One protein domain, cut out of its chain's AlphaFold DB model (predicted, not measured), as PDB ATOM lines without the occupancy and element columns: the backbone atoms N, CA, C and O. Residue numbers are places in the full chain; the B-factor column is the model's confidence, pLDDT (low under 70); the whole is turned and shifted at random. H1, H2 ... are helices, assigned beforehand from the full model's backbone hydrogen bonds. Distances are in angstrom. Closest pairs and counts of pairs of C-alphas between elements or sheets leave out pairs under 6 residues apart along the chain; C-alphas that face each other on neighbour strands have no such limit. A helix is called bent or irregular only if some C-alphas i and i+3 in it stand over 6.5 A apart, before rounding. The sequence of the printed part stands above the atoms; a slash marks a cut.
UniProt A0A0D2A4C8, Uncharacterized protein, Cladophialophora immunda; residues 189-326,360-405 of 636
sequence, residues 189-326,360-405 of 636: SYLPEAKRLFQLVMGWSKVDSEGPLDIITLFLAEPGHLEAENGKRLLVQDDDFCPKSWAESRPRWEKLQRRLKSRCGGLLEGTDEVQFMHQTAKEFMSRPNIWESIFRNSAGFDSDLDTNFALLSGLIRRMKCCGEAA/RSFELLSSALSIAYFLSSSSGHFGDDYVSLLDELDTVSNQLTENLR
ATOM      1  N   SER A 189     330.607 372.228 299.185       96.44
ATOM      2  CA  SER A 189     329.997 372.568 300.481       96.44
ATOM      3  C   SER A 189     328.508 372.930 300.403       96.44
ATOM      4  O   SER A 189     327.834 372.963 301.428       96.44
ATOM      5  N   TYR A 190     327.990 373.206 299.208       97.31
ATOM      6  CA  TYR A 190     326.588 373.536 298.952       97.31
ATOM      7  C   TYR A 190     325.749 372.310 298.594       97.31
ATOM      8  O   TYR A 190     324.528 372.368 298.719       97.31
ATOM      9  N   LEU A 191     326.378 371.201 298.192       97.62
ATOM     10  CA  LEU A 191     325.677 370.001 297.734       97.62
ATOM     11  C   LEU A 191     324.757 369.360 298.788       97.62
ATOM     12  O   LEU A 191     323.679 368.927 298.394       97.62
ATOM     13  N   PRO A 192     325.082 369.321 300.099       97.56
ATOM     14  CA  PRO A 192     324.147 368.796 301.098       97.56
ATOM     15  C   PRO A 192     322.836 369.590 301.175       97.56
ATOM     16  O   PRO A 192     321.751 369.019 301.188       97.56
ATOM     17  N   GLU A 193     322.932 370.921 301.166       97.88
ATOM     18  CA  GLU A 193     321.761 371.802 301.137       97.88
ATOM     19  C   GLU A 193     321.008 371.672 299.806       97.88
ATOM     20  O   GLU A 193     319.790 371.527 299.793       97.88
ATOM     21  N   ALA A 194     321.725 371.640 298.679       98.25
ATOM     22  CA  ALA A 194     321.124 371.435 297.364       98.25
ATOM     23  C   ALA A 194     320.322 370.127 297.301       98.25
ATOM     24  O   ALA A 194     319.189 370.126 296.823       98.25
ATOM     25  N   LYS A 195     320.884 369.033 297.832       98.25
ATOM     26  CA  LYS A 195     320.231 367.724 297.911       98.25
ATOM     27  C   LYS A 195     318.895 367.820 298.647       98.25
ATOM     28  O   LYS A 195     317.888 367.372 298.106       98.25
ATOM     29  N   ARG A 196     318.871 368.454 299.827       98.44
ATOM     30  CA  ARG A 196     317.643 368.662 300.615       98.44
ATOM     31  C   ARG A 196     316.617 369.513 299.874       98.44
ATOM     32  O   ARG A 196     315.453 369.134 299.826       98.44
ATOM     33  N   LEU A 197     317.038 370.602 299.228       98.62
ATOM     34  CA  LEU A 197     316.142 371.448 298.429       98.62
ATOM     35  C   LEU A 197     315.483 370.663 297.283       98.62
ATOM     36  O   LEU A 197     314.268 370.742 297.108       98.62
ATOM     37  N   PHE A 198     316.250 369.857 296.539       98.31
ATOM     38  CA  PHE A 198     315.678 368.994 295.502       98.31
ATOM     39  C   PHE A 198     314.744 367.925 296.085       98.31
ATOM     40  O   PHE A 198     313.684 367.686 295.510       98.31
ATOM     41  N   GLN A 199     315.099 367.298 297.215       97.81
ATOM     42  CA  GLN A 199     314.234 366.322 297.893       97.81
ATOM     43  C   GLN A 199     312.891 366.940 298.294       97.81
ATOM     44  O   GLN A 199     311.858 366.333 298.034       97.81
ATOM     45  N   LEU A 200     312.889 368.160 298.837       98.25
ATOM     46  CA  LEU A 200     311.667 368.870 299.227       98.25
ATOM     47  C   LEU A 200     310.787 369.214 298.026       98.25
ATOM     48  O   LEU A 200     309.597 368.925 298.053       98.25
ATOM     49  N   VAL A 201     311.357 369.775 296.952       97.38
ATOM     50  CA  VAL A 201     310.586 370.119 295.741       97.38
ATOM     51  C   VAL A 201     310.015 368.866 295.068       97.38
ATOM     52  O   VAL A 201     308.863 368.854 294.634       97.38
ATOM     53  N   MET A 202     310.791 367.780 294.997       93.38
ATOM     54  CA  MET A 202     310.297 366.514 294.448       93.38
ATOM     55  C   MET A 202     309.253 365.862 295.362       93.38
ATOM     56  O   MET A 202     308.250 365.358 294.855       93.38
ATOM     57  N   GLY A 203     309.457 365.905 296.681       92.31
ATOM     58  CA  GLY A 203     308.526 365.405 297.693       92.31
ATOM     59  C   GLY A 203     307.193 366.145 297.672       92.31
ATOM     60  O   GLY A 203     306.151 365.500 297.652       92.31
ATOM     61  N   TRP A 204     307.217 367.475 297.543       93.56
ATOM     62  CA  TRP A 204     306.015 368.301 297.405       93.56
ATOM     63  C   TRP A 204     305.141 367.854 296.232       93.56
ATOM     64  O   TRP A 204     303.934 367.724 296.376       93.56
ATOM     65  N   SER A 205     305.752 367.506 295.092       84.38
ATOM     66  CA  SER A 205     305.007 367.030 293.916       84.38
ATOM     67  C   SER A 205     304.347 365.652 294.077       84.38
ATOM     68  O   SER A 205     303.596 365.245 293.192       84.38
ATOM     69  N   LYS A 206     304.635 364.923 295.166       83.75
ATOM     70  CA  LYS A 206     303.992 363.644 295.510       83.75
ATOM     71  C   LYS A 206     302.789 363.819 296.445       83.75
ATOM     72  O   LYS A 206     302.020 362.873 296.598       83.75
ATOM     73  N   VAL A 207     302.655 364.972 297.102       78.88
ATOM     74  CA  VAL A 207     301.598 365.239 298.084       78.88
ATOM     75  C   VAL A 207     300.453 365.982 297.403       78.88
ATOM     76  O   VAL A 207     300.683 366.921 296.643       78.88
ATOM     77  N   ASP A 208     299.222 365.578 297.713       74.25
ATOM     78  CA  ASP A 208     298.017 366.313 297.332       74.25
ATOM     79  C   ASP A 208     297.950 367.611 298.154       74.25
ATOM     80  O   ASP A 208     297.531 367.622 299.313       74.25
ATOM     81  N   SER A 209     298.527 368.681 297.607       79.88
ATOM     82  CA  SER A 209     298.680 369.984 298.255       79.88
ATOM     83  C   SER A 209     297.897 371.043 297.485       79.88
ATOM     84  O   SER A 209     297.929 371.091 296.259       79.88
ATOM     85  N   GLU A 210     297.197 371.912 298.211       79.75
ATOM     86  CA  GLU A 210     296.250 372.884 297.640       79.75
ATOM     87  C   GLU A 210     296.921 374.197 297.186       79.75
ATOM     88  O   GLU A 210     296.247 375.139 296.773       79.75
ATOM     89  N   GLY A 211     298.254 374.303 297.267       85.31
ATOM     90  CA  GLY A 211     298.975 375.533 296.932       85.31
ATOM     91  C   GLY A 211     300.448 375.336 296.567       85.31
ATOM     92  O   GLY A 211     300.998 374.243 296.710       85.31
ATOM     93  N   PRO A 212     301.117 376.401 296.090       91.75
ATOM     94  CA  PRO A 212     302.510 376.322 295.678       91.75
ATOM     95  C   PRO A 212     303.461 376.269 296.881       91.75
ATOM     96  O   PRO A 212     303.248 376.942 297.904       91.75
ATOM     97  N   LEU A 213     304.558 375.525 296.710       96.31
ATOM     98  CA  LEU A 213     305.709 375.559 297.610       96.31
ATOM     99  C   LEU A 213     306.490 376.859 297.386       96.31
ATOM    100  O   LEU A 213     307.350 376.939 296.508       96.31
ATOM    101  N   ASP A 214     306.186 377.884 298.179       96.69
ATOM    102  CA  ASP A 214     306.897 379.160 298.109       96.69
ATOM    103  C   ASP A 214     308.316 379.053 298.689       96.69
ATOM    104  O   ASP A 214     308.625 378.192 299.521       96.69
ATOM    105  N   ILE A 215     309.193 379.965 298.275       98.25
ATOM    106  CA  ILE A 215     310.610 379.941 298.634       98.25
ATOM    107  C   ILE A 215     310.853 380.096 300.140       98.25
ATOM    108  O   ILE A 215     311.813 379.537 300.665       98.25
ATOM    109  N   ILE A 216     309.999 380.821 300.868       98.00
ATOM    110  CA  ILE A 216     310.126 380.942 302.324       98.00
ATOM    111  C   ILE A 216     309.795 379.596 302.967       98.00
ATOM    112  O   ILE A 216     310.565 379.138 303.808       98.00
ATOM    113  N   THR A 217     308.711 378.943 302.543       98.00
ATOM    114  CA  THR A 217     308.335 377.602 303.020       98.00
ATOM    115  C   THR A 217     309.436 376.579 302.737       98.00
ATOM    116  O   THR A 217     309.855 375.865 303.647       98.00
ATOM    117  N   LEU A 218     309.986 376.565 301.516       98.56
ATOM    118  CA  LEU A 218     311.080 375.666 301.130       98.56
ATOM    119  C   LEU A 218     312.297 375.800 302.059       98.56
ATOM    120  O   LEU A 218     312.814 374.800 302.552       98.56
ATOM    121  N   PHE A 219     312.746 377.028 302.334       98.38
ATOM    122  CA  PHE A 219     313.910 377.264 303.199       98.38
ATOM    123  C   PHE A 219     313.607 377.168 304.701       98.38
ATOM    124  O   PHE A 219     314.539 377.071 305.496       98.38
ATOM    125  N   LEU A 220     312.337 377.195 305.110       97.88
ATOM    126  CA  LEU A 220     311.931 376.840 306.473       97.88
ATOM    127  C   LEU A 220     311.907 375.320 306.682       97.88
ATOM    128  O   LEU A 220     312.163 374.872 307.799       97.88
ATOM    129  N   ALA A 221     311.636 374.548 305.625       98.19
ATOM    130  CA  ALA A 221     311.671 373.087 305.637       98.19
ATOM    131  C   ALA A 221     313.093 372.516 305.484       98.19
ATOM    132  O   ALA A 221     313.408 371.491 306.074       98.19
ATOM    133  N   GLU A 222     313.971 373.170 304.714       97.44
ATOM    134  CA  GLU A 222     315.329 372.686 304.396       97.44
ATOM    135  C   GLU A 222     316.169 372.201 305.593       97.44
ATOM    136  O   GLU A 222     316.825 371.167 305.441       97.44
ATOM    137  N   PRO A 223     316.143 372.848 306.773       95.25
ATOM    138  CA  PRO A 223     316.898 372.374 307.931       95.25
ATOM    139  C   PRO A 223     316.369 371.070 308.556       95.25
ATOM    140  O   PRO A 223     317.076 370.477 309.366       95.25
ATOM    141  N   GLY A 224     315.156 370.627 308.206       94.81
ATOM    142  CA  GLY A 224     314.450 369.514 308.844       94.81
ATOM    143  C   GLY A 224     313.421 369.964 309.888       94.81
ATOM    144  O   GLY A 224     313.010 371.126 309.930       94.81
ATOM    145  N   HIS A 225     312.971 369.032 310.730       93.75
ATOM    146  CA  HIS A 225     312.075 369.328 311.857       93.75
ATOM    147  C   HIS A 225     312.808 369.487 313.192       93.75
ATOM    148  O   HIS A 225     312.300 370.184 314.067       93.75
ATOM    149  N   LEU A 226     314.004 368.907 313.327       91.56
ATOM    150  CA  LEU A 226     314.821 368.932 314.542       91.56
ATOM    151  C   LEU A 226     316.039 369.849 314.416       91.56
ATOM    152  O   LEU A 226     316.605 370.045 313.342       91.56
ATOM    153  N   GLU A 227     316.476 370.372 315.554       86.00
ATOM    154  CA  GLU A 227     317.694 371.164 315.672       86.00
ATOM    155  C   GLU A 227     318.956 370.300 315.470       86.00
ATOM    156  O   GLU A 227     319.114 369.241 316.078       86.00
ATOM    157  N   ALA A 228     319.887 370.761 314.628       75.06
ATOM    158  CA  ALA A 228     321.034 369.960 314.186       75.06
ATOM    159  C   ALA A 228     322.050 369.622 315.298       75.06
ATOM    160  O   ALA A 228     322.747 368.614 315.197       75.06
ATOM    161  N   GLU A 229     322.171 370.454 316.339       67.62
ATOM    162  CA  GLU A 229     323.214 370.299 317.369       67.62
ATOM    163  C   GLU A 229     322.890 369.224 318.415       67.62
ATOM    164  O   GLU A 229     323.798 368.575 318.934       67.62
ATOM    165  N   ASN A 230     321.608 369.026 318.734       68.31
ATOM    166  CA  ASN A 230     321.175 368.106 319.790       68.31
ATOM    167  C   ASN A 230     320.129 367.077 319.331       68.31
ATOM    168  O   ASN A 230     319.927 366.102 320.056       68.31
ATOM    169  N   GLY A 231     319.490 367.270 318.168       69.56
ATOM    170  CA  GLY A 231     318.500 366.357 317.586       69.56
ATOM    171  C   GLY A 231     317.278 366.097 318.467       69.56
ATOM    172  O   GLY A 231     316.635 365.067 318.308       69.56
ATOM    173  N   LYS A 232     317.002 366.964 319.449       74.50
ATOM    174  CA  LYS A 232     315.978 366.728 320.483       74.50
ATOM    175  C   LYS A 232     314.890 367.785 320.527       74.50
ATOM    176  O   LYS A 232     313.858 367.550 321.147       74.50
ATOM    177  N   ARG A 233     315.129 368.955 319.935       85.25
ATOM    178  CA  ARG A 233     314.182 370.068 319.951       85.25
ATOM    179  C   ARG A 233     313.626 370.322 318.562       85.25
ATOM    180  O   ARG A 233     314.382 370.364 317.593       85.25
ATOM    181  N   LEU A 234     312.312 370.509 318.486       91.12
ATOM    182  CA  LEU A 234     311.643 370.853 317.241       91.12
ATOM    183  C   LEU A 234     311.852 372.328 316.905       91.12
ATOM    184  O   LEU A 234     311.541 373.200 317.714       91.12
ATOM    185  N   LEU A 235     312.269 372.602 315.670       93.50
ATOM    186  CA  LEU A 235     312.521 373.959 315.173       93.50
ATOM    187  C   LEU A 235     311.269 374.840 315.178       93.50
ATOM    188  O   LEU A 235     311.365 376.062 315.249       93.50
ATOM    189  N   VAL A 236     310.083 374.230 315.111       93.62
ATOM    190  CA  VAL A 236     308.818 374.967 315.187       93.62
ATOM    191  C   VAL A 236     308.667 375.709 316.518       93.62
ATOM    192  O   VAL A 236     307.991 376.728 316.545       93.62
ATOM    193  N   GLN A 237     309.309 375.250 317.600       89.12
ATOM    194  CA  GLN A 237     309.194 375.836 318.942       89.12
ATOM    195  C   GLN A 237     310.073 377.078 319.151       89.12
ATOM    196  O   GLN A 237     309.942 377.739 320.178       89.12
ATOM    197  N   ASP A 238     310.990 377.372 318.228       86.25
ATOM    198  CA  ASP A 238     311.897 378.525 318.310       86.25
ATOM    199  C   ASP A 238     311.376 379.758 317.567       86.25
ATOM    200  O   ASP A 238     311.862 380.867 317.788       86.25
ATOM    201  N   ASP A 239     310.391 379.573 316.691       90.75
ATOM    202  CA  ASP A 239     309.836 380.656 315.892       90.75
ATOM    203  C   ASP A 239     308.655 381.327 316.611       90.75
ATOM    204  O   ASP A 239     307.653 380.683 316.949       90.75
ATOM    205  N   ASP A 240     308.751 382.650 316.765       93.50
ATOM    206  CA  ASP A 240     307.661 383.500 317.240       93.50
ATOM    207  C   ASP A 240     306.558 383.651 316.181       93.50
ATOM    208  O   ASP A 240     306.813 383.698 314.972       93.50
ATOM    209  N   PHE A 241     305.317 383.819 316.646       93.75
ATOM    210  CA  PHE A 241     304.206 384.215 315.785       93.75
ATOM    211  C   PHE A 241     304.341 385.702 315.414       93.75
ATOM    212  O   PHE A 241     304.015 386.594 316.197       93.75
ATOM    213  N   CYS A 242     304.855 385.971 314.214       93.81
ATOM    214  CA  CYS A 242     305.073 387.313 313.680       93.81
ATOM    215  C   CYS A 242     304.755 387.351 312.171       93.81
ATOM    216  O   CYS A 242     305.674 387.345 311.339       93.81
ATOM    217  N   PRO A 243     303.460 387.358 311.797       92.56
ATOM    218  CA  PRO A 243     303.032 387.447 310.407       92.56
ATOM    219  C   PRO A 243     303.519 388.740 309.748       92.56
ATOM    220  O   PRO A 243     303.400 389.822 310.319       92.56
ATOM    221  N   LYS A 244     304.074 388.624 308.538       93.19
ATOM    222  CA  LYS A 244     304.492 389.758 307.702       93.19
ATOM    223  C   LYS A 244     303.986 389.560 306.290       93.19
ATOM    224  O   LYS A 244     303.984 388.429 305.798       93.19
ATOM    225  N   SER A 245     303.615 390.644 305.625       92.94
ATOM    226  CA  SER A 245     303.262 390.590 304.210       92.94
ATOM    227  C   SER A 245     304.451 390.137 303.354       92.94
ATOM    228  O   SER A 245     305.631 390.224 303.722       92.94
ATOM    229  N   TRP A 246     304.143 389.677 302.152       92.12
ATOM    230  CA  TRP A 246     305.079 389.238 301.133       92.12
ATOM    231  C   TRP A 246     305.984 390.384 300.699       92.12
ATOM    232  O   TRP A 246     307.186 390.198 300.492       92.12
ATOM    233  N   ALA A 247     305.416 391.591 300.628       93.25
ATOM    234  CA  ALA A 247     306.143 392.815 300.335       93.25
ATOM    235  C   ALA A 247     307.167 393.137 301.434       93.25
ATOM    236  O   ALA A 247     308.327 393.403 301.119       93.25
ATOM    237  N   GLU A 248     306.784 393.043 302.710       94.94
ATOM    238  CA  GLU A 248     307.706 393.219 303.844       94.94
ATOM    239  C   GLU A 248     308.771 392.117 303.903       94.94
ATOM    240  O   GLU A 248     309.899 392.346 304.340       94.94
ATOM    241  N   SER A 249     308.439 390.925 303.407       93.38
ATOM    242  CA  SER A 249     309.352 389.784 303.316       93.38
ATOM    243  C   SER A 249     310.296 389.838 302.105       93.38
ATOM    244  O   SER A 249     311.151 388.959 301.974       93.38
ATOM    245  N   ARG A 250     310.221 390.877 301.259       94.00
ATOM    246  CA  ARG A 250     311.057 391.036 300.054       94.00
ATOM    247  C   ARG A 250     312.554 390.859 300.277       94.00
ATOM    248  O   ARG A 250     313.138 389.989 299.629       94.00
ATOM    249  N   PRO A 251     313.187 391.557 301.236       95.31
ATOM    250  CA  PRO A 251     314.622 391.395 301.462       95.31
ATOM    251  C   PRO A 251     315.009 389.952 301.822       95.31
ATOM    252  O   PRO A 251     316.116 389.495 301.518       95.31
ATOM    253  N   ARG A 252     314.095 389.215 302.474       95.06
ATOM    254  CA  ARG A 252     314.289 387.810 302.838       95.06
ATOM    255  C   ARG A 252     314.241 386.931 301.595       95.06
ATOM    256  O   ARG A 252     315.209 386.211 301.356       95.06
ATOM    257  N   TRP A 253     313.171 386.980 300.800       95.38
ATOM    258  CA  TRP A 253     313.055 386.086 299.647       95.38
ATOM    259  C   TRP A 253     314.031 386.433 298.512       95.38
ATOM    260  O   TRP A 253     314.543 385.512 297.887       95.38
ATOM    261  N   GLU A 254     314.439 387.695 298.320       95.81
ATOM    262  CA  GLU A 254     315.498 388.062 297.355       95.81
ATOM    263  C   GLU A 254     316.857 387.443 297.727       95.81
ATOM    264  O   GLU A 254     317.661 387.040 296.877       95.81
ATOM    265  N   LYS A 255     317.147 387.351 299.031       97.19
ATOM    266  CA  LYS A 255     318.326 386.636 299.536       97.19
ATOM    267  C   LYS A 255     318.193 385.129 299.313       97.19
ATOM    268  O   LYS A 255     319.171 384.494 298.916       97.19
ATOM    269  N   LEU A 256     317.010 384.561 299.556       97.94
ATOM    270  CA  LEU A 256     316.748 383.136 299.348       97.94
ATOM    271  C   LEU A 256     316.791 382.748 297.866       97.94
ATOM    272  O   LEU A 256     317.331 381.698 297.553       97.94
ATOM    273  N   GLN A 257     316.338 383.603 296.948       97.19
ATOM    274  CA  GLN A 257     316.380 383.350 295.504       97.19
ATOM    275  C   GLN A 257     317.823 383.244 294.997       97.19
ATOM    276  O   GLN A 257     318.180 382.298 294.292       97.19
ATOM    277  N   ARG A 258     318.699 384.159 295.435       95.44
ATOM    278  CA  ARG A 258     320.146 384.066 295.164       95.44
ATOM    279  C   ARG A 258     320.747 382.792 295.752       95.44
ATOM    280  O   ARG A 258     321.568 382.137 295.109       95.44
ATOM    281  N   ARG A 259     320.322 382.420 296.964       97.69
ATOM    282  CA  ARG A 259     320.754 381.180 297.614       97.69
ATOM    283  C   ARG A 259     320.313 379.961 296.800       97.69
ATOM    284  O   ARG A 259     321.185 379.180 296.438       97.69
ATOM    285  N   LEU A 260     319.040 379.858 296.419       98.12
ATOM    286  CA  LEU A 260     318.479 378.787 295.590       98.12
ATOM    287  C   LEU A 260     319.279 378.609 294.293       98.12
ATOM    288  O   LEU A 260     319.799 377.520 294.050       98.12
ATOM    289  N   LYS A 261     319.495 379.695 293.532       95.25
ATOM    290  CA  LYS A 261     320.307 379.670 292.300       95.25
ATOM    291  C   LYS A 261     321.712 379.118 292.564       95.25
ATOM    292  O   LYS A 261     322.166 378.227 291.853       95.25
ATOM    293  N   SER A 262     322.380 379.586 293.623       95.69
ATOM    294  CA  SER A 262     323.746 379.155 293.962       95.69
ATOM    295  C   SER A 262     323.862 377.704 294.452       95.69
ATOM    296  O   SER A 262     324.938 377.118 294.342       95.69
ATOM    297  N   ARG A 263     322.799 377.140 295.043       97.00
ATOM    298  CA  ARG A 263     322.775 375.758 295.556       97.00
ATOM    299  C   ARG A 263     322.374 374.767 294.476       97.00
ATOM    300  O   ARG A 263     322.973 373.707 294.373       97.00
ATOM    301  N   CYS A 264     321.395 375.124 293.657       97.06
ATOM    302  CA  CYS A 264     320.784 374.215 292.693       97.06
ATOM    303  C   CYS A 264     321.283 374.436 291.259       97.06
ATOM    304  O   CYS A 264     320.687 373.912 290.324       97.06
ATOM    305  N   GLY A 265     322.322 375.257 291.067       93.88
ATOM    306  CA  GLY A 265     322.896 375.556 289.751       93.88
ATOM    307  C   GLY A 265     321.920 376.236 288.787       93.88
ATOM    308  O   GLY A 265     322.141 376.199 287.586       93.88
ATOM    309  N   GLY A 266     320.824 376.815 289.290       93.50
ATOM    310  CA  GLY A 266     319.723 377.341 288.474       93.50
ATOM    311  C   GLY A 266     318.733 376.290 287.953       93.50
ATOM    312  O   GLY A 266     317.830 376.651 287.215       93.50
ATOM    313  N   LEU A 267     318.855 375.012 288.340       96.06
ATOM    314  CA  LEU A 267     317.878 373.979 287.960       96.06
ATOM    315  C   LEU A 267     316.538 374.114 288.700       96.06
ATOM    316  O   LEU A 267     315.532 373.598 288.216       96.06
ATOM    317  N   LEU A 268     316.539 374.791 289.854       97.44
ATOM    318  CA  LEU A 268     315.343 375.232 290.571       97.44
ATOM    319  C   LEU A 268     315.236 376.757 290.509       97.44
ATOM    320  O   LEU A 268     316.237 377.455 290.698       97.44
ATOM    321  N   GLU A 269     314.023 377.255 290.308       94.94
ATOM    322  CA  GLU A 269     313.709 378.680 290.212       94.94
ATOM    323  C   GLU A 269     312.322 379.000 290.783       94.94
ATOM    324  O   GLU A 269     311.544 378.097 291.085       94.94
ATOM    325  N   GLY A 270     312.029 380.294 290.933       94.38
ATOM    326  CA  GLY A 270     310.752 380.800 291.440       94.38
ATOM    327  C   GLY A 270     310.816 381.369 292.860       94.38
ATOM    328  O   GLY A 270     311.768 381.133 293.611       94.38
ATOM    329  N   THR A 271     309.811 382.178 293.204       94.88
ATOM    330  CA  THR A 271     309.649 382.806 294.528       94.88
ATOM    331  C   THR A 271     308.352 382.365 295.186       94.88
ATOM    332  O   THR A 271     308.380 381.797 296.274       94.88
ATOM    333  N   ASP A 272     307.229 382.597 294.511       92.25
ATOM    334  CA  ASP A 272     305.885 382.283 295.005       92.25
ATOM    335  C   ASP A 272     305.583 380.792 294.796       92.25
ATOM    336  O   ASP A 272     304.898 380.166 295.600       92.25
ATOM    337  N   GLU A 273     306.175 380.216 293.749       94.88
ATOM    338  CA  GLU A 273     306.164 378.797 293.419       94.88
ATOM    339  C   GLU A 273     307.575 378.375 293.012       94.88
ATOM    340  O   GLU A 273     308.067 378.768 291.952       94.88
ATOM    341  N   VAL A 274     308.245 377.603 293.869       97.44
ATOM    342  CA  VAL A 274     309.549 377.027 293.542       97.44
ATOM    343  C   VAL A 274     309.357 375.736 292.763       97.44
ATOM    344  O   VAL A 274     308.763 374.777 293.253       97.44
ATOM    345  N   GLN A 275     309.926 375.692 291.565       94.56
ATOM    346  CA  GLN A 275     309.824 374.554 290.661       94.56
ATOM    347  C   GLN A 275     311.123 374.329 289.892       94.56
ATOM    348  O   GLN A 275     312.073 375.111 289.965       94.56
ATOM    349  N   PHE A 276     311.176 373.225 289.149       94.31
ATOM    350  CA  PHE A 276     312.244 373.025 288.181       94.31
ATOM    351  C   PHE A 276     312.107 374.032 287.046       94.31
ATOM    352  O   PHE A 276     311.014 374.210 286.520       94.31
ATOM    353  N   MET A 277     313.232 374.587 286.595       92.31
ATOM    354  CA  MET A 277     313.252 375.546 285.482       92.31
ATOM    355  C   MET A 277     312.656 374.993 284.176       92.31
ATOM    356  O   MET A 277     312.305 375.726 283.257       92.31
ATOM    357  N   HIS A 278     312.611 373.663 284.055       88.25
ATOM    358  CA  HIS A 278     311.972 372.969 282.952       88.25
ATOM    359  C   HIS A 278     311.710 371.504 283.317       88.25
ATOM    360  O   HIS A 278     312.479 370.887 284.063       88.25
ATOM    361  N   GLN A 279     310.700 370.896 282.692       80.38
ATOM    362  CA  GLN A 279     310.392 369.468 282.832       80.38
ATOM    363  C   GLN A 279     311.612 368.570 282.532       80.38
ATOM    364  O   GLN A 279     311.846 367.566 283.201       80.38
ATOM    365  N   THR A 280     312.469 368.970 281.587       83.25
ATOM    366  CA  THR A 280     313.708 368.240 281.266       83.25
ATOM    367  C   THR A 280     314.749 368.251 282.383       83.25
ATOM    368  O   THR A 280     315.520 367.298 282.483       83.25
ATOM    369  N   ALA A 281     314.783 369.303 283.204       88.75
ATOM    370  CA  ALA A 281     315.642 369.375 284.382       88.75
ATOM    371  C   ALA A 281     315.085 368.491 285.508       88.75
ATOM    372  O   ALA A 281     315.849 367.757 286.135       88.75
ATOM    373  N   LYS A 282     313.755 368.481 285.696       86.88
ATOM    374  CA  LYS A 282     313.075 367.560 286.624       86.88
ATOM    375  C   LYS A 282     313.391 366.106 286.284       86.88
ATOM    376  O   LYS A 282     313.844 365.356 287.142       86.88
ATOM    377  N   GLU A 283     313.222 365.720 285.022       80.75
ATOM    378  CA  GLU A 283     313.520 364.363 284.551       80.75
ATOM    379  C   GLU A 283     315.003 363.999 284.659       80.75
ATOM    380  O   GLU A 283     315.322 362.853 284.952       80.75
ATOM    381  N   PHE A 284     315.916 364.950 284.442       86.38
ATOM    382  CA  PHE A 284     317.346 364.739 284.676       86.38
ATOM    383  C   PHE A 284     317.635 364.439 286.155       86.38
ATOM    384  O   PHE A 284     318.290 363.441 286.451       86.38
ATOM    385  N   MET A 285     317.096 365.248 287.074       89.06
ATOM    386  CA  MET A 285     317.291 365.069 288.519       89.06
ATOM    387  C   MET A 285     316.549 363.858 289.096       89.06
ATOM    388  O   MET A 285     316.986 363.312 290.105       89.06
ATOM    389  N   SER A 286     315.477 363.393 288.448       85.12
ATOM    390  CA  SER A 286     314.713 362.212 288.887       85.12
ATOM    391  C   SER A 286     315.447 360.885 288.658       85.12
ATOM    392  O   SER A 286     314.969 359.835 289.079       85.12
ATOM    393  N   ARG A 287     316.596 360.894 287.971       81.88
ATOM    394  CA  ARG A 287     317.325 359.671 287.620       81.88
ATOM    395  C   ARG A 287     318.275 359.238 288.740       81.88
ATOM    396  O   ARG A 287     319.186 360.002 289.065       81.88
ATOM    397  N   PRO A 288     318.155 358.004 289.270       84.31
ATOM    398  CA  PRO A 288     318.948 357.556 290.420       84.31
ATOM    399  C   PRO A 288     320.464 357.646 290.221       84.31
ATOM    400  O   PRO A 288     321.185 358.105 291.093       84.31
ATOM    401  N   ASN A 289     320.962 357.276 289.048       80.38
ATOM    402  CA  ASN A 289     322.385 357.310 288.708       80.38
ATOM    403  C   ASN A 289     322.945 358.744 288.594       80.38
ATOM    404  O   ASN A 289     324.090 358.987 288.975       80.38
ATOM    405  N   ILE A 290     322.150 359.693 288.084       87.31
ATOM    406  CA  ILE A 290     322.507 361.118 288.037       87.31
ATOM    407  C   ILE A 290     322.530 361.671 289.457       87.31
ATOM    408  O   ILE A 290     323.508 362.295 289.865       87.31
ATOM    409  N   TRP A 291     321.479 361.374 290.221       90.19
ATOM    410  CA  TRP A 291     321.367 361.740 291.624       90.19
ATOM    411  C   TRP A 291     322.563 361.235 292.437       90.19
ATOM    412  O   TRP A 291     323.209 362.013 293.136       90.19
ATOM    413  N   GLU A 292     322.919 359.958 292.292       90.44
ATOM    414  CA  GLU A 292     324.104 359.369 292.914       90.44
ATOM    415  C   GLU A 292     325.391 360.047 292.441       90.44
ATOM    416  O   GLU A 292     326.241 360.371 293.265       90.44
ATOM    417  N   SER A 293     325.549 360.315 291.143       91.25
ATOM    418  CA  SER A 293     326.749 360.979 290.622       91.25
ATOM    419  C   SER A 293     326.975 362.364 291.232       91.25
ATOM    420  O   SER A 293     328.125 362.756 291.426       91.25
ATOM    421  N   ILE A 294     325.904 363.106 291.523       95.12
ATOM    422  CA  ILE A 294     325.977 364.456 292.097       95.12
ATOM    423  C   ILE A 294     326.106 364.392 293.626       95.12
ATOM    424  O   ILE A 294     326.905 365.119 294.214       95.12
ATOM    425  N   PHE A 295     325.342 363.512 294.282       96.38
ATOM    426  CA  PHE A 295     325.110 363.555 295.728       96.38
ATOM    427  C   PHE A 295     325.635 362.350 296.517       96.38
ATOM    428  O   PHE A 295     325.325 362.242 297.705       96.38
ATOM    429  N   ARG A 296     326.434 361.452 295.916       91.00
ATOM    430  CA  ARG A 296     326.961 360.232 296.577       91.00
ATOM    431  C   ARG A 296     327.514 360.486 297.982       91.00
ATOM    432  O   ARG A 296     327.279 359.685 298.875       91.00
ATOM    433  N   ASN A 297     328.228 361.596 298.173       90.25
ATOM    434  CA  ASN A 297     328.871 361.949 299.445       90.25
ATOM    435  C   ASN A 297     328.185 363.131 300.157       90.25
ATOM    436  O   ASN A 297     328.794 363.779 301.006       90.25
ATOM    437  N   SER A 298     326.949 363.464 299.786       92.38
ATOM    438  CA  SER A 298     326.214 364.604 300.333       92.38
ATOM    439  C   SER A 298     325.099 364.127 301.256       92.38
ATOM    440  O   SER A 298     324.231 363.352 300.844       92.38
ATOM    441  N   ALA A 299     325.107 364.616 302.497       92.44
ATOM    442  CA  ALA A 299     324.019 364.390 303.444       92.44
ATOM    443  C   ALA A 299     322.728 365.061 302.949       92.44
ATOM    444  O   ALA A 299     322.772 366.152 302.382       92.44
ATOM    445  N   GLY A 300     321.590 364.406 303.159       93.69
ATOM    446  CA  GLY A 300     320.257 364.923 302.845       93.69
ATOM    447  C   GLY A 300     319.242 364.357 303.825       93.69
ATOM    448  O   GLY A 300     319.634 363.910 304.896       93.69
ATOM    449  N   PHE A 301     317.969 364.349 303.446       94.50
ATOM    450  CA  PHE A 301     316.966 363.544 304.139       94.50
ATOM    451  C   PHE A 301     317.195 362.065 303.817       94.50
ATOM    452  O   PHE A 301     317.458 361.730 302.655       94.50
ATOM    453  N   ASP A 302     317.124 361.201 304.827       90.62
ATOM    454  CA  ASP A 302     317.402 359.769 304.675       90.62
ATOM    455  C   ASP A 302     316.203 359.014 304.087       90.62
ATOM    456  O   ASP A 302     316.370 357.993 303.417       90.62
ATOM    457  N   SER A 303     314.994 359.548 304.273       91.19
ATOM    458  CA  SER A 303     313.752 358.955 303.792       91.19
ATOM    459  C   SER A 303     312.728 359.987 303.291       91.19
ATOM    460  O   SER A 303     312.806 361.191 303.564       91.19
ATOM    461  N   ASP A 304     311.715 359.496 302.569       89.94
ATOM    462  CA  ASP A 304     310.519 360.283 302.236       89.94
ATOM    463  C   ASP A 304     309.779 360.724 303.522       89.94
ATOM    464  O   ASP A 304     309.169 361.790 303.547       89.94
ATOM    465  N   LEU A 305     309.875 359.949 304.612       90.56
ATOM    466  CA  LEU A 305     309.302 360.304 305.913       90.56
ATOM    467  C   LEU A 305     309.973 361.558 306.494       90.56
ATOM    468  O   LEU A 305     309.276 362.507 306.844       90.56
ATOM    469  N   ASP A 306     311.308 361.606 306.511       92.12
ATOM    470  CA  ASP A 306     312.067 362.775 306.989       92.12
ATOM    471  C   ASP A 306     311.764 364.023 306.152       92.12
ATOM    472  O   ASP A 306     311.632 365.128 306.677       92.12
ATOM    473  N   THR A 307     311.592 363.837 304.840       95.00
ATOM    474  CA  THR A 307     311.199 364.911 303.917       95.00
ATOM    475  C   THR A 307     309.816 365.465 304.278       95.00
ATOM    476  O   THR A 307     309.621 366.678 304.300       95.00
ATOM    477  N   ASN A 308     308.857 364.601 304.615       94.56
ATOM    478  CA  ASN A 308     307.516 365.022 305.022       94.56
ATOM    479  C   ASN A 308     307.495 365.690 306.405       94.56
ATOM    480  O   ASN A 308     306.791 366.681 306.583       94.56
ATOM    481  N   PHE A 309     308.303 365.224 307.362       94.75
ATOM    482  CA  PHE A 309     308.495 365.920 308.639       94.75
ATOM    483  C   PHE A 309     309.072 367.325 308.442       94.75
ATOM    484  O   PHE A 309     308.574 368.295 309.019       94.75
ATOM    485  N   ALA A 310     310.081 367.448 307.579       96.75
ATOM    486  CA  ALA A 310     310.677 368.722 307.205       96.75
ATOM    487  C   ALA A 310     309.650 369.670 306.562       96.75
ATOM    488  O   ALA A 310     309.570 370.838 306.941       96.75
ATOM    489  N   LEU A 311     308.819 369.170 305.639       97.56
ATOM    490  CA  LEU A 311     307.753 369.954 305.008       97.56
ATOM    491  C   LEU A 311     306.672 370.388 306.004       97.56
ATOM    492  O   LEU A 311     306.296 371.559 306.000       97.56
ATOM    493  N   LEU A 312     306.200 369.491 306.877       97.00
ATOM    494  CA  LEU A 312     305.214 369.831 307.906       97.00
ATOM    495  C   LEU A 312     305.756 370.913 308.849       97.00
ATOM    496  O   LEU A 312     305.086 371.917 309.089       97.00
ATOM    497  N   SER A 313     306.997 370.749 309.317       97.50
ATOM    498  CA  SER A 313     307.712 371.763 310.099       97.50
ATOM    499  C   SER A 313     307.788 373.097 309.346       97.50
ATOM    500  O   SER A 313     307.394 374.137 309.873       97.50
ATOM    501  N   GLY A 314     308.212 373.080 308.078       97.94
ATOM    502  CA  GLY A 314     308.301 374.274 307.239       97.94
ATOM    503  C   GLY A 314     306.964 374.995 307.051       97.94
ATOM    504  O   GLY A 314     306.927 376.223 307.121       97.94
ATOM    505  N   LEU A 315     305.863 374.255 306.880       98.00
ATOM    506  CA  LEU A 315     304.512 374.810 306.764       98.00
ATOM    507  C   LEU A 315     304.038 375.459 308.065       98.00
ATOM    508  O   LEU A 315     303.544 376.585 308.032       98.00
ATOM    509  N   ILE A 316     304.234 374.800 309.212       98.25
ATOM    510  CA  ILE A 316     303.898 375.358 310.534       98.25
ATOM    511  C   ILE A 316     304.656 376.671 310.758       98.25
ATOM    512  O   ILE A 316     304.068 377.697 311.100       98.25
ATOM    513  N   ARG A 317     305.959 376.679 310.473       97.75
ATOM    514  CA  ARG A 317     306.807 377.876 310.582       97.75
ATOM    515  C   ARG A 317     306.411 378.957 309.579       97.75
ATOM    516  O   ARG A 317     306.479 380.149 309.885       97.75
ATOM    517  N   ARG A 318     305.964 378.575 308.376       97.00
ATOM    518  CA  ARG A 318     305.438 379.527 307.392       97.00
ATOM    519  C   ARG A 318     304.171 380.189 307.915       97.00
ATOM    520  O   ARG A 318     304.085 381.411 307.829       97.00
ATOM    521  N   MET A 319     303.241 379.425 308.491       97.12
ATOM    522  CA  MET A 319     302.007 379.945 309.092       97.12
ATOM    523  C   MET A 319     302.288 380.977 310.190       97.12
ATOM    524  O   MET A 319     301.635 382.015 310.224       97.12
ATOM    525  N   LYS A 320     303.334 380.775 311.001       96.81
ATOM    526  CA  LYS A 320     303.760 381.750 312.022       96.81
ATOM    527  C   LYS A 320     304.228 383.097 311.469       96.81
ATOM    528  O   LYS A 320     304.209 384.086 312.195       96.81
ATOM    529  N   CYS A 321     304.671 383.159 310.210       95.75
ATOM    530  CA  CYS A 321     305.256 384.367 309.621       95.75
ATOM    531  C   CYS A 321     304.570 384.864 308.335       95.75
ATOM    532  O   CYS A 321     305.068 385.793 307.701       95.75
ATOM    533  N   CYS A 322     303.433 384.286 307.933       95.44
ATOM    534  CA  CYS A 322     302.713 384.647 306.707       95.44
ATOM    535  C   CYS A 322     301.577 385.635 306.985       95.44
ATOM    536  O   CYS A 322     300.522 385.238 307.468       95.44
ATOM    537  N   GLY A 323     301.768 386.909 306.634       92.62
ATOM    538  CA  GLY A 323     300.734 387.941 306.763       92.62
ATOM    539  C   GLY A 323     299.489 387.634 305.930       92.62
ATOM    540  O   GLY A 323     298.380 387.782 306.416       92.62
ATOM    541  N   GLU A 324     299.659 387.082 304.725       92.31
ATOM    542  CA  GLU A 324     298.557 386.685 303.829       92.31
ATOM    543  C   GLU A 324     297.684 385.553 304.382       92.31
ATOM    544  O   GLU A 324     296.613 385.282 303.841       92.31
ATOM    545  N   ALA A 325     298.166 384.836 305.397       91.44
ATOM    546  CA  ALA A 325     297.403 383.793 306.066       91.44
ATOM    547  C   ALA A 325     296.587 384.344 307.249       91.44
ATOM    548  O   ALA A 325     295.653 383.683 307.704       91.44
ATOM    549  N   ALA A 326     296.925 385.530 307.759       87.50
ATOM    550  CA  ALA A 326     296.241 386.134 308.892       87.50
ATOM    551  C   ALA A 326     294.940 386.829 308.459       87.50
ATOM    552  O   ALA A 326     294.806 387.313 307.336       87.50
ATOM    553  N   ARG A 360     295.697 382.071 301.034       92.62
ATOM    554  CA  ARG A 360     296.992 381.561 301.497       92.62
ATOM    555  C   ARG A 360     296.896 380.813 302.827       92.62
ATOM    556  O   ARG A 360     297.653 379.875 303.047       92.62
ATOM    557  N   SER A 361     295.955 381.195 303.688       93.00
ATOM    558  CA  SER A 361     295.711 380.491 304.947       93.00
ATOM    559  C   SER A 361     295.167 379.087 304.709       93.00
ATOM    560  O   SER A 361     295.701 378.115 305.241       93.00
ATOM    561  N   PHE A 362     294.165 378.969 303.829       92.50
ATOM    562  CA  PHE A 362     293.626 377.676 303.405       92.50
ATOM    563  C   PHE A 362     294.701 376.792 302.754       92.50
ATOM    564  O   PHE A 362     294.846 375.637 303.145       92.50
ATOM    565  N   GLU A 363     295.491 377.334 301.822       93.19
ATOM    566  CA  GLU A 363     296.551 376.591 301.123       93.19
ATOM    567  C   GLU A 363     297.581 375.989 302.094       93.19
ATOM    568  O   GLU A 363     297.908 374.803 301.996       93.19
ATOM    569  N   LEU A 364     298.085 376.787 303.046       95.38
ATOM    570  CA  LEU A 364     299.094 376.339 304.012       95.38
ATOM    571  C   LEU A 364     298.532 375.297 304.981       95.38
ATOM    572  O   LEU A 364     299.151 374.253 305.192       95.38
ATOM    573  N   LEU A 365     297.351 375.563 305.544       94.94
ATOM    574  CA  LEU A 365     296.709 374.683 306.513       94.94
ATOM    575  C   LEU A 365     296.276 373.357 305.880       94.94
ATOM    576  O   LEU A 365     296.554 372.295 306.431       94.94
ATOM    577  N   SER A 366     295.635 373.400 304.709       92.62
ATOM    578  CA  SER A 366     295.202 372.193 303.996       92.62
ATOM    579  C   SER A 366     296.397 371.319 303.603       92.62
ATOM    580  O   SER A 366     296.380 370.103 303.813       92.62
ATOM    581  N   SER A 367     297.488 371.936 303.133       94.44
ATOM    582  CA  SER A 367     298.729 371.213 302.833       94.44
ATOM    583  C   SER A 367     299.342 370.593 304.094       94.44
ATOM    584  O   SER A 367     299.760 369.438 304.065       94.44
ATOM    585  N   ALA A 368     299.345 371.312 305.225       96.06
ATOM    586  CA  ALA A 368     299.866 370.794 306.492       96.06
ATOM    587  C   ALA A 368     299.050 369.592 306.996       96.06
ATOM    588  O   ALA A 368     299.629 368.580 307.386       96.06
ATOM    589  N   LEU A 369     297.717 369.666 306.923       93.75
ATOM    590  CA  LEU A 369     296.821 368.566 307.292       93.75
ATOM    591  C   LEU A 369     296.981 367.348 306.369       93.75
ATOM    592  O   LEU A 369     296.920 366.210 306.836       93.75
ATOM    593  N   SER A 370     297.225 367.570 305.078       91.31
ATOM    594  CA  SER A 370     297.448 366.492 304.106       91.31
ATOM    595  C   SER A 370     298.778 365.773 304.348       91.31
ATOM    596  O   SER A 370     298.817 364.541 304.363       91.31
ATOM    597  N   ILE A 371     299.853 366.517 304.638       93.19
ATOM    598  CA  ILE A 371     301.151 365.932 305.013       93.19
ATOM    599  C   ILE A 371     301.056 365.203 306.356       93.19
ATOM    600  O   ILE A 371     301.553 364.085 306.475       93.19
ATOM    601  N   ALA A 372     300.387 365.787 307.353       93.25
ATOM    602  CA  ALA A 372     300.157 365.136 308.640       93.25
ATOM    603  C   ALA A 372     299.451 363.781 308.480       93.25
ATOM    604  O   ALA A 372     299.887 362.784 309.049       93.25
ATOM    605  N   TYR A 373     298.415 363.721 307.643       89.50
ATOM    606  CA  TYR A 373     297.718 362.474 307.338       89.50
ATOM    607  C   TYR A 373     298.610 361.432 306.641       89.50
ATOM    608  O   TYR A 373     298.541 360.237 306.932       89.50
ATOM    609  N   PHE A 374     299.489 361.863 305.733       88.12
ATOM    610  CA  PHE A 374     300.460 360.955 305.123       88.12
ATOM    611  C   PHE A 374     301.446 360.392 306.163       88.12
ATOM    612  O   PHE A 374     301.772 359.201 306.147       88.12
ATOM    613  N   LEU A 375     301.897 361.240 307.093       89.88
ATOM    614  CA  LEU A 375     302.787 360.851 308.187       89.88
ATOM    615  C   LEU A 375     302.118 359.858 309.149       89.88
ATOM    616  O   LEU A 375     302.770 358.882 309.525       89.88
ATOM    617  N   SER A 376     300.833 360.037 309.493       87.38
ATOM    618  CA  SER A 376     300.117 359.104 310.383       87.38
ATOM    619  C   SER A 376     300.036 357.689 309.820       87.38
ATOM    620  O   SER A 376     300.162 356.720 310.563       87.38
ATOM    621  N   SER A 377     299.880 357.573 308.501       78.44
ATOM    622  CA  SER A 377     299.766 356.288 307.801       78.44
ATOM    623  C   SER A 377     301.106 355.549 307.674       78.44
ATOM    624  O   SER A 377     301.133 354.360 307.362       78.44
ATOM    625  N   SER A 378     302.226 356.247 307.886       73.94
ATOM    626  CA  SER A 378     303.577 355.757 307.580       73.94
ATOM    627  C   SER A 378     304.394 355.363 308.818       73.94
ATOM    628  O   SER A 378     305.528 354.902 308.685       73.94
ATOM    629  N   SER A 379     303.875 355.565 310.032       57.56
ATOM    630  CA  SER A 379     304.708 355.562 311.237       57.56
ATOM    631  C   SER A 379     304.811 354.207 311.945       57.56
ATOM    632  O   SER A 379     303.840 353.696 312.498       57.56
ATOM    633  N   GLY A 380     306.047 353.716 312.062       53.66
ATOM    634  CA  GLY A 380     306.545 353.046 313.264       53.66
ATOM    635  C   GLY A 380     307.558 353.957 313.981       53.66
ATOM    636  O   GLY A 380     308.357 354.607 313.322       53.66
ATOM    637  N   HIS A 381     307.534 353.995 315.320       53.22
ATOM    638  CA  HIS A 381     308.565 354.551 316.229       53.22
ATOM    639  C   HIS A 381     308.835 356.083 316.280       53.22
ATOM    640  O   HIS A 381     309.661 356.486 317.094       53.22
ATOM    641  N   PHE A 382     308.128 356.956 315.546       60.69
ATOM    642  CA  PHE A 382     308.335 358.431 315.588       60.69
ATOM    643  C   PHE A 382     307.217 359.231 316.295       60.69
ATOM    644  O   PHE A 382     306.953 360.382 315.950       60.69
ATOM    645  N   GLY A 383     306.526 358.616 317.261       67.69
ATOM    646  CA  GLY A 383     305.301 359.167 317.860       67.69
ATOM    647  C   GLY A 383     305.447 360.578 318.444       67.69
ATOM    648  O   GLY A 383     304.616 361.436 318.161       67.69
ATOM    649  N   ASP A 384     306.511 360.847 319.204       85.31
ATOM    650  CA  ASP A 384     306.605 362.079 320.006       85.31
ATOM    651  C   ASP A 384     306.799 363.350 319.161       85.31
ATOM    652  O   ASP A 384     306.147 364.370 319.415       85.31
ATOM    653  N   ASP A 385     307.640 363.285 318.124       90.00
ATOM    654  CA  ASP A 385     307.870 364.401 317.199       90.00
ATOM    655  C   ASP A 385     306.597 364.722 316.410       90.00
ATOM    656  O   ASP A 385     306.195 365.882 316.308       90.00
ATOM    657  N   TYR A 386     305.930 363.685 315.889       92.38
ATOM    658  CA  TYR A 386     304.665 363.822 315.168       92.38
ATOM    659  C   TYR A 386     303.583 364.455 316.044       92.38
ATOM    660  O   TYR A 386     302.913 365.401 315.625       92.38
ATOM    661  N   VAL A 387     303.447 363.979 317.286       92.19
ATOM    662  CA  VAL A 387     302.473 364.511 318.243       92.19
ATOM    663  C   VAL A 387     302.738 365.977 318.553       92.19
ATOM    664  O   VAL A 387     301.811 366.785 318.564       92.19
ATOM    665  N   SER A 388     304.001 366.328 318.770       93.06
ATOM    666  CA  SER A 388     304.397 367.692 319.107       93.06
ATOM    667  C   SER A 388     304.221 368.655 317.925       93.06
ATOM    668  O   SER A 388     303.799 369.792 318.124       93.06
ATOM    669  N   LEU A 389     304.471 368.207 316.689       95.56
ATOM    670  CA  LEU A 389     304.181 368.996 315.486       95.56
ATOM    671  C   LEU A 389     302.679 369.234 315.300       95.56
ATOM    672  O   LEU A 389     302.293 370.332 314.910       95.56
ATOM    673  N   LEU A 390     301.825 368.249 315.596       95.19
ATOM    674  CA  LEU A 390     300.371 368.435 315.539       95.19
ATOM    675  C   LEU A 390     299.842 369.369 316.628       95.19
ATOM    676  O   LEU A 390     298.932 370.149 316.360       95.19
ATOM    677  N   ASP A 391     300.415 369.323 317.831       95.19
ATOM    678  CA  ASP A 391     300.089 370.287 318.887       95.19
ATOM    679  C   ASP A 391     300.485 371.714 318.484       95.19
ATOM    680  O   ASP A 391     299.739 372.668 318.722       95.19
ATOM    681  N   GLU A 392     301.641 371.873 317.840       97.06
ATOM    682  CA  GLU A 392     302.064 373.171 317.322       97.06
ATOM    683  C   GLU A 392     301.183 373.626 316.149       97.06
ATOM    684  O   GLU A 392     300.845 374.806 316.055       97.06
ATOM    685  N   LEU A 393     300.759 372.701 315.280       97.31
ATOM    686  CA  LEU A 393     299.810 372.981 314.203       97.31
ATOM    687  C   LEU A 393     298.468 373.484 314.756       97.31
ATOM    688  O   LEU A 393     297.926 374.466 314.247       97.31
ATOM    689  N   ASP A 394     297.945 372.856 315.811       96.12
ATOM    690  CA  ASP A 394     296.733 373.309 316.504       96.12
ATOM    691  C   ASP A 394     296.932 374.704 317.120       96.12
ATOM    692  O   ASP A 394     296.100 375.601 316.964       96.12
ATOM    693  N   THR A 395     298.085 374.930 317.753       96.12
ATOM    694  CA  THR A 395     298.442 376.214 318.374       96.12
ATOM    695  C   THR A 395     298.515 377.343 317.344       96.12
ATOM    696  O   THR A 395     297.854 378.372 317.513       96.12
ATOM    697  N   VAL A 396     299.254 377.158 316.246       96.12
ATOM    698  CA  VAL A 396     299.396 378.192 315.209       96.12
ATOM    699  C   VAL A 396     298.078 378.446 314.474       96.12
ATOM    700  O   VAL A 396     297.783 379.585 314.121       96.12
ATOM    701  N   SER A 397     297.242 377.419 314.295       95.44
ATOM    702  CA  SER A 397     295.923 377.567 313.664       95.44
ATOM    703  C   SER A 397     294.959 378.381 314.537       95.44
ATOM    704  O   SER A 397     294.214 379.225 314.027       95.44
ATOM    705  N   ASN A 398     295.018 378.208 315.863       94.12
ATOM    706  CA  ASN A 398     294.324 379.089 316.807       94.12
ATOM    707  C   ASN A 398     294.834 380.534 316.699       94.12
ATOM    708  O   ASN A 398     294.025 381.445 316.542       94.12
ATOM    709  N   GLN A 399     296.153 380.749 316.686       93.94
ATOM    710  CA  GLN A 399     296.741 382.093 316.560       93.94
ATOM    711  C   GLN A 399     296.354 382.791 315.249       93.94
ATOM    712  O   GLN A 399     295.998 383.968 315.262       93.94
ATOM    713  N   LEU A 400     296.350 382.069 314.122       92.50
ATOM    714  CA  LEU A 400     295.938 382.603 312.819       92.50
ATOM    715  C   LEU A 400     294.491 383.109 312.823       92.50
ATOM    716  O   LEU A 400     294.185 384.095 312.155       92.50
ATOM    717  N   THR A 401     293.602 382.444 313.562       91.38
ATOM    718  CA  THR A 401     292.170 382.783 313.613       91.38
ATOM    719  C   THR A 401     291.786 383.671 314.795       91.38
ATOM    720  O   THR A 401     290.644 384.117 314.863       91.38
ATOM    721  N   GLU A 402     292.711 383.962 315.709       91.12
ATOM    722  CA  GLU A 402     292.446 384.724 316.934       91.12
ATOM    723  C   GLU A 402     291.864 386.107 316.635       91.12
ATOM    724  O   GLU A 402     290.783 386.446 317.112       91.12
ATOM    725  N   ASN A 403     292.526 386.870 315.760       87.56
ATOM    726  CA  ASN A 403     292.078 388.211 315.378       87.56
ATOM    727  C   ASN A 403     290.654 388.205 314.812       87.56
ATOM    728  O   ASN A 403     289.873 389.114 315.100       87.56
ATOM    729  N   LEU A 404     290.309 387.173 314.033       87.62
ATOM    730  CA  LEU A 404     288.962 386.991 313.507       87.62
ATOM    731  C   LEU A 404     287.955 386.763 314.633       87.62
ATOM    732  O   LEU A 404     286.941 387.456 314.701       87.62
ATOM    733  N   ARG A 405     288.234 385.797 315.511       88.06
ATOM    734  CA  ARG A 405     287.327 385.384 316.588       88.06
ATOM    735  C   ARG A 405     287.090 386.508 317.596       88.06
ATOM    736  O   ARG A 405     285.939 386.778 317.935       88.06
TER     737      ARG A 405
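AT A GLANCE: This is residues 189 to 326 and 360 to 405 of the 636 residues of an uncharacterized protein of Cladophialophora immunda (UniProt A0A0D2A4C8). What shape do these coordinates make? H8, the longest helix, stands side by side with H7 and H6 in a three-helix bundle, up and down, each running against the one before it in the chain. H1 and H2 pack on H6, H3 packs on H1 and H2, and H5 packs on H1, with H4 and H5 at the end of the domain away from Arg 405. What is it built of? The printed part has 184 residues with eight named helices, H1 to H8 in chain order, and no named strand: the class is all helix. It is compact, with a radius of gyration of the C-alphas of 16.0 A and spans of 52 by 41 by 32 A.

IN THESE COORDINATES: Where are the bundle's helices? H8, residues 383 to 405, is 31.8 A from first to last C-alpha and ends at (287.327, 385.384, 316.588); it is irregular, with C-alphas 400 and 403 7.3 A apart. H7 is residues 360 to 378, 27.3 A, and H6 is residues 304 to 321, 25.7 A. Where are the others? H1, residues 189 to 204, is 24.6 A long, begins at (329.997, 372.568, 300.481) and is only just irregular, with C-alphas 189 and 192 7.0 A apart. H3 is residues 250 to 264, 20.8 A; H2 is residues 215 to 221, H4 279 to 285 and H5 288 to 295.

HOW THE PARTS SIT: How do H6, H7 and H8 meet? H8 touches H6 at a shallow tilt of 25 degrees, the same way, closest at C-alphas 393 and 316, 6.0 A. H7 touches H6 at 27 degrees, opposite ways, with C-alphas 368 and 312 closest at 5.6 A. H7 and H8, a hairpin, only just touch, with 3 pairs of C-alphas within 8 A, the closest those of Ala 372 and Leu 390 at 7.7 A. What else touches? H2 touches residues 310 to 318 of H6, with C-alphas 221 and 314 closest at 3.9 A. H1 touches H3 through residues 263 to 264 of H3, with C-alphas 194 and 263 closest at 5.0 A; H4 is near H1. Are the backbones well paired? Every O i to N i+4 pair is within hydrogen-bond range in H2, H3, H4, H5 and H7, against 11 of 12 in H1, 13 of 14 in H6 and 17 of 19 in H8.

THE WHOLE: How far does it reach? The C-alphas of Ser 293 and Arg 405, the two farthest apart, are 53.1 A apart. Where is it cut or loosely linked? Residues 327 to 359 are not printed, and C-alphas 326 and 360 are 8.7 A apart; the links H2 to H3 and H3 to H4 are long. Where is confidence low? Residues 229 to 231 and 379 to 383 are under 70.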